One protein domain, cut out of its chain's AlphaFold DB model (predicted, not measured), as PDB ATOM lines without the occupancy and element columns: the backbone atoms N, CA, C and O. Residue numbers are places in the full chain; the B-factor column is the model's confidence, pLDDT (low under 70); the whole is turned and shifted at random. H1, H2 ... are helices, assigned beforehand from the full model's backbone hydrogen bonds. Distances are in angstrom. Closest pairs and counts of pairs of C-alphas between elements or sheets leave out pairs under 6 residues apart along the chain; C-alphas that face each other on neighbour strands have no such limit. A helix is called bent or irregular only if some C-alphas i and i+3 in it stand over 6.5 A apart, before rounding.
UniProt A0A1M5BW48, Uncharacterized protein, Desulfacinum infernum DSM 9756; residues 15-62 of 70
ATOM      1  N   THR A  15     147.778 130.353 297.581       61.78
ATOM      2  CA  THR A  15     147.789 130.298 296.121       61.78
ATOM      3  C   THR A  15     147.258 131.571 295.454       61.78
ATOM      4  O   THR A  15     147.795 131.962 294.419       61.78
ATOM      5  N   ASP A  16     146.288 132.267 296.044       66.19
ATOM      6  CA  ASP A  16     145.790 133.564 295.564       66.19
ATOM      7  C   ASP A  16     146.666 134.732 296.049       66.19
ATOM      8  O   ASP A  16     147.066 135.590 295.261       66.19
ATOM      9  N   CYS A  17     147.111 134.684 297.308       69.88
ATOM     10  CA  CYS A  17     148.016 135.674 297.906       69.88
ATOM     11  C   CYS A  17     149.353 135.772 297.133       69.88
ATOM     12  O   CYS A  17     149.891 136.861 296.923       69.88
ATOM     13  N   SER A  18     149.856 134.640 296.620       69.81
ATOM     14  CA  SER A  18     151.076 134.568 295.798       69.81
ATOM     15  C   SER A  18     151.016 135.344 294.475       69.81
ATOM     16  O   SER A  18     152.055 135.605 293.865       69.81
ATOM     17  N   ARG A  19     149.814 135.724 294.024       76.56
ATOM     18  CA  ARG A  19     149.594 136.485 292.784       76.56
ATOM     19  C   ARG A  19     149.555 137.994 293.013       76.56
ATOM     20  O   ARG A  19     149.504 138.751 292.045       76.56
ATOM     21  N   CYS A  20     149.575 138.446 294.264       78.38
ATOM     22  CA  CYS A  20     149.545 139.864 294.602       78.38
ATOM     23  C   CYS A  20     150.937 140.509 294.510       78.38
ATOM     24  O   CYS A  20     151.961 139.865 294.714       78.38
ATOM     25  N   GLU A  21     150.987 141.827 294.310       72.31
ATOM     26  CA  GLU A  21     152.245 142.600 294.341       72.31
ATOM     27  C   GLU A  21     152.996 142.447 295.680       72.31
ATOM     28  O   GLU A  21     154.222 142.507 295.749       72.31
ATOM     29  N   LEU A  22     152.248 142.173 296.751       69.44
ATOM     30  CA  LEU A  22     152.753 141.936 298.100       69.44
ATOM     31  C   LEU A  22     152.919 140.442 298.429       69.44
ATOM     32  O   LEU A  22     153.054 140.088 299.597       69.44
ATOM     33  N   ALA A  23     152.971 139.568 297.416       74.06
ATOM     34  CA  ALA A  23     153.109 138.117 297.566       74.06
ATOM     35  C   ALA A  23     154.302 137.680 298.429       74.06
ATOM     36  O   ALA A  23     154.252 136.641 299.082       74.06
ATOM     37  N   VAL A  24     155.365 138.489 298.486       68.62
ATOM     38  CA  VAL A  24     156.521 138.243 299.362       68.62
ATOM     39  C   VAL A  24     156.119 138.105 300.832       68.62
ATOM     40  O   VAL A  24     156.739 137.338 301.562       68.62
ATOM     41  N   TYR A  25     155.056 138.788 301.258       71.81
ATOM     42  CA  TYR A  25     154.561 138.724 302.629       71.81
ATOM     43  C   TYR A  25     153.677 137.497 302.885       71.81
ATOM     44  O   TYR A  25     153.543 137.075 304.031       71.81
ATOM     45  N   CYS A  26     153.133 136.867 301.841       71.56
ATOM     46  CA  CYS A  26     152.295 135.670 301.971       71.56
ATOM     47  C   CYS A  26     153.079 134.447 302.456       71.56
ATOM     48  O   CYS A  26     152.511 133.550 303.069       71.56
ATOM     49  N   TYR A  27     154.389 134.426 302.201       71.06
ATOM     50  CA  TYR A  27     155.289 133.368 302.662       71.06
ATOM     51  C   TYR A  27     156.023 133.725 303.959       71.06
ATOM     52  O   TYR A  27     156.806 132.920 304.459       71.06
ATOM     53  N   THR A  28     155.802 134.924 304.504       74.88
ATOM     54  CA  THR A  28     156.407 135.324 305.777       74.88
ATOM     55  C   THR A  28     155.483 134.968 306.929       74.88
ATOM     56  O   THR A  28     154.325 135.375 306.939       74.88
ATOM     57  N   GLU A  29     156.003 134.240 307.917       78.19
ATOM     58  CA  GLU A  29     155.260 133.924 309.134       78.19
ATOM     59  C   GLU A  29     154.900 135.221 309.886       78.19
ATOM     60  O   GLU A  29     155.814 135.945 310.298       78.19
ATOM     61  N   PRO A  30     153.607 135.531 310.113       72.75
ATOM     62  CA  PRO A  30     153.192 136.790 310.742       72.75
ATOM     63  C   PRO A  30     153.761 137.002 312.148       72.75
ATOM     64  O   PRO A  30     153.974 138.134 312.576       72.75
ATOM     65  N   SER A  31     154.066 135.913 312.857       76.19
ATOM     66  CA  SER A  31     154.745 135.910 314.161       76.19
ATOM     67  C   SER A  31     156.140 136.545 314.125       76.19
ATOM     68  O   SER A  31     156.653 136.964 315.160       76.19
ATOM     69  N   THR A  32     156.748 136.645 312.942       77.94
ATOM     70  CA  THR A  32     158.067 137.257 312.731       77.94
ATOM     71  C   THR A  32     157.986 138.731 312.321       77.94
ATOM     72  O   THR A  32     159.017 139.393 312.179       77.94
ATOM     73  N   TRP A  33     156.779 139.279 312.135       80.00
ATOM     74  CA  TRP A  33     156.603 140.659 311.697       80.00
ATOM     75  C   TRP A  33     156.917 141.643 312.816       80.00
ATOM     76  O   TRP A  33     156.326 141.624 313.893       80.00
ATOM     77  N   ILE A  34     157.831 142.565 312.525       80.69
ATOM     78  CA  ILE A  34     158.141 143.667 313.427       80.69
ATOM     79  C   ILE A  34     157.416 144.907 312.923       80.69
ATOM     80  O   ILE A  34     157.810 145.503 311.918       80.69
ATOM     81  N   PHE A  35     156.372 145.313 313.642       81.00
ATOM     82  CA  PHE A  35     155.676 146.565 313.377       81.00
ATOM     83  C   PHE A  35     156.601 147.745 313.681       81.00
ATOM     84  O   PHE A  35     157.242 147.805 314.731       81.00
ATOM     85  N   ARG A  36     156.694 148.679 312.736       85.62
ATOM     86  CA  ARG A  36     157.534 149.878 312.830       85.62
ATOM     87  C   ARG A  36     156.687 151.123 312.666       85.62
ATOM     88  O   ARG A  36     155.664 151.105 311.980       85.62
ATOM     89  N   THR A  37     157.124 152.216 313.280       90.62
ATOM     90  CA  THR A  37     156.439 153.504 313.133       90.62
ATOM     91  C   THR A  37     156.648 154.086 311.731       90.62
ATOM     92  O   THR A  37     157.625 153.779 311.043       90.62
ATOM     93  N   LYS A  38     155.741 154.975 311.297       88.00
ATOM     94  CA  LYS A  38     155.878 155.674 310.005       88.00
ATOM     95  C   LYS A  38     157.208 156.431 309.904       88.00
ATOM     96  O   LYS A  38     157.845 156.389 308.856       88.00
ATOM     97  N   SER A  39     157.634 157.069 310.994       90.31
ATOM     98  CA  SER A  39     158.893 157.816 311.063       90.31
ATOM     99  C   SER A  39     160.113 156.904 310.907       90.31
ATOM    100  O   SER A  39     160.993 157.205 310.106       90.31
ATOM    101  N   GLU A  40     160.135 155.746 311.578       86.38
ATOM    102  CA  GLU A  40     161.209 154.754 311.402       86.38
ATOM    103  C   GLU A  40     161.280 154.232 309.961       86.38
ATOM    104  O   GLU A  40     162.365 154.065 309.406       86.38
ATOM    105  N   MET A  41     160.129 153.982 309.330       89.94
ATOM    106  CA  MET A  41     160.089 153.524 307.937       89.94
ATOM    107  C   MET A  41     160.592 154.591 306.961       89.94
ATOM    108  O   MET A  41     161.242 154.244 305.973       89.94
ATOM    109  N   ALA A  42     160.323 155.871 307.232       89.50
ATOM    110  CA  ALA A  42     160.830 156.985 306.436       89.50
ATOM    111  C   ALA A  42     162.358 157.112 306.552       89.50
ATOM    112  O   ALA A  42     163.041 157.145 305.529       89.50
ATOM    113  N   GLU A  43     162.902 157.074 307.773       90.06
ATOM    114  CA  GLU A  43     164.356 157.102 307.999       90.06
ATOM    115  C   GLU A  43     165.046 155.910 307.320       90.06
ATOM    116  O   GLU A  43     166.050 156.051 306.615       90.06
ATOM    117  N   LYS A  44     164.479 154.708 307.476       86.50
ATOM    118  CA  LYS A  44     165.041 153.492 306.885       86.50
ATOM    119  C   LYS A  44     165.014 153.540 305.355       86.50
ATOM    120  O   LYS A  44     165.970 153.086 304.727       86.50
ATOM    121  N   ARG A  45     163.963 154.112 304.761       86.69
ATOM    122  CA  ARG A  45     163.860 154.328 303.310       86.69
ATOM    123  C   ARG A  45     164.939 155.282 302.810       86.69
ATOM    124  O   ARG A  45     165.651 154.911 301.881       86.69
ATOM    125  N   GLU A  46     165.119 156.427 303.465       89.19
ATOM    126  CA  GLU A  46     166.152 157.403 303.092       89.19
ATOM    127  C   GLU A  46     167.551 156.761 303.115       89.19
ATOM    128  O   GLU A  46     168.349 156.898 302.184       89.19
ATOM    129  N   ARG A  47     167.840 155.972 304.156       86.06
ATOM    130  CA  ARG A  47     169.110 155.241 304.272       86.06
ATOM    131  C   ARG A  47     169.287 154.181 303.185       86.06
ATOM    132  O   ARG A  47     170.403 153.991 302.703       86.06
ATOM    133  N   MET A  48     168.214 153.497 302.786       83.75
ATOM    134  CA  MET A  48     168.246 152.547 301.669       83.75
ATOM    135  C   MET A  48     168.518 153.239 300.330       83.75
ATOM    136  O   MET A  48     169.194 152.660 299.486       83.75
ATOM    137  N   GLU A  49     168.011 154.453 300.121       84.25
ATOM    138  CA  GLU A  49     168.271 155.249 298.912       84.25
ATOM    139  C   GLU A  49     169.728 155.696 298.816       84.25
ATOM    140  O   GLU A  49     170.308 155.663 297.735       84.25
ATOM    141  N   ARG A  50     170.356 156.004 299.953       83.06
ATOM    142  CA  ARG A  50     171.789 156.332 300.027       83.06
ATOM    143  C   ARG A  50     172.704 155.102 300.015       83.06
ATOM    144  O   ARG A  50     173.923 155.250 300.078       83.06
ATOM    145  N   CYS A  51     172.151 153.889 299.964       80.38
ATOM    146  CA  CYS A  51     172.950 152.672 299.993       80.38
ATOM    147  C   CYS A  51     173.675 152.474 298.645       80.38
ATOM    148  O   CYS A  51     173.012 152.390 297.607       80.38
ATOM    149  N   PRO A  52     175.014 152.322 298.627       73.81
ATOM    150  CA  PRO A  52     175.798 152.213 297.389       73.81
ATOM    151  C   PRO A  52     175.425 150.989 296.538       73.81
ATOM    152  O   PRO A  52     175.659 150.968 295.331       73.81
ATOM    153  N   VAL A  53     174.785 149.982 297.141       78.56
ATOM    154  CA  VAL A  53     174.264 148.801 296.437       78.56
ATOM    155  C   VAL A  53     173.144 149.172 295.458       78.56
ATOM    156  O   VAL A  53     173.108 148.621 294.358       78.56
ATOM    157  N   LYS A  54     172.269 150.136 295.795       58.78
ATOM    158  CA  LYS A  54     171.223 150.609 294.868       58.78
ATOM    159  C   LYS A  54     171.829 151.287 293.639       58.78
ATOM    160  O   LYS A  54     171.432 150.985 292.518       58.78
ATOM    161  N   VAL A  55     172.837 152.133 293.846       57.94
ATOM    162  CA  VAL A  55     173.533 152.862 292.770       57.94
ATOM    163  C   VAL A  55     174.257 151.896 291.814       57.94
ATOM    164  O   VAL A  55     174.268 152.095 290.600       57.94
ATOM    165  N   GLY A  56     174.801 150.792 292.340       54.91
ATOM    166  CA  GLY A  56     175.436 149.744 291.532       54.91
ATOM    167  C   GLY A  56     174.461 148.865 290.732       54.91
ATOM    168  O   GLY A  56     174.827 148.351 289.673       54.91
ATOM    169  N   GLN A  57     173.220 148.687 291.196       54.69
ATOM    170  CA  GLN A  57     172.210 147.885 290.489       54.69
ATOM    171  C   GLN A  57     171.554 148.626 289.320       54.69
ATOM    172  O   GLN A  57     171.219 147.984 288.324       54.69
ATOM    173  N   GLU A  58     171.422 149.951 289.392       53.72
ATOM    174  CA  GLU A  58     170.926 150.758 288.268       53.72
ATOM    175  C   GLU A  58     171.880 150.675 287.059       53.72
ATOM    176  O   GLU A  58     171.441 150.442 285.933       53.72
ATOM    177  N   ASN A  59     173.195 150.686 287.311       50.16
ATOM    178  CA  ASN A  59     174.216 150.462 286.280       50.16
ATOM    179  C   ASN A  59     174.175 149.042 285.685       50.16
ATOM    180  O   ASN A  59     174.316 148.874 284.476       50.16
ATOM    181  N   ARG A  60     173.927 148.000 286.495       54.59
ATOM    182  CA  ARG A  60     173.799 146.624 285.972       54.59
ATOM    183  C   ARG A  60     172.532 146.409 285.146       54.59
ATOM    184  O   ARG A  60     172.556 145.613 284.212       54.59
ATOM    185  N   LYS A  61     171.438 147.110 285.459       49.12
ATOM    186  CA  LYS A  61     170.205 147.076 284.656       49.12
ATOM    187  C   LYS A  61     170.375 147.788 283.309       49.12
ATOM    188  O   LYS A  61     169.807 147.317 282.330       49.12
ATOM    189  N   ALA A  62     171.196 148.839 283.237       50.00
ATOM    190  CA  ALA A  62     171.534 149.512 281.979       50.00
ATOM    191  C   ALA A  62     172.411 148.655 281.036       50.00
ATOM    192  O   ALA A  62     172.348 148.833 279.823       50.00
TER     193      ALA A  62
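Overview. This is residues 15 to 62 of the 70 residues of an uncharacterized protein of Desulfacinum infernum DSM 9756 (UniProt A0A1M5BW48). The printed part is a wide, open U of chain: a small head of loop around the short helix H1 makes one end, a long link leads away from it, and the longer helices H2 and H3 make the other half, H2 along the bend of the U and H3 as its far arm. The helices form no packed core, for no helix touches another, and residues 34 to 62, which hold H2 and H3, stand free of the head. There are 48 residues printed, with three named helices in the order H1, H2, H3 and no named strand; the class is all helix. The whole is only just extended, close to loose, with a radius of gyration of the C-alphas of 14.8 A, and flat, its C-alphas spanning 35 by 29 by 14 A.

Along the chain. The printed part begins at Thr 15, whose C-alpha is at (147.789, 130.298, 296.121), and residues 15 to 22 come before the first named helix. H1, residues 23 to 26, is a helix of 4 residues. H2, residues 38 to 49, is the longest helix by residues and runs 16.6 A from C-alpha 38 at (155.878, 155.674, 310.005) to C-alpha 49. H3, residues 52 to 62, runs 16.2 A and ends with C-alpha 62 at (171.534, 149.512, 281.979).

Arrangement. H1 is apart from H2. H1 is also apart from H3. H2 and H3 are close but not clearly touching, with 1 pair of C-alphas within 8 A, those of Met 48 and Lys 54, 7.7 A apart. Their lines stand at a steep tilt of 59 degrees, and they run the same way; their centres are 19.5 A apart. In H2 every O i to N i+4 pair is within hydrogen-bond range, in H3 6 of 7 are, and H1 is too short for such a pair but has its 1 pair of O i and N i+3 within range. No helix is bent.

Size, cuts and confidence. The two C-alphas farthest apart are those of Ser 31 and Ala 62, at 38.8 A, and those of Thr 15 and Ala 62, the first and last printed, are 33.7 A apart. The printed part has no cut. H1 and H2 are joined by a long link of 11 residues, H2 and H3 by a tight link of 2 residues. The mean pLDDT of the printed part is 74.4; residues 15 to 18, residue 22, residue 24 and residues 54 to 62 are under 70, and the mean is 88 in H2 but 58 in H3.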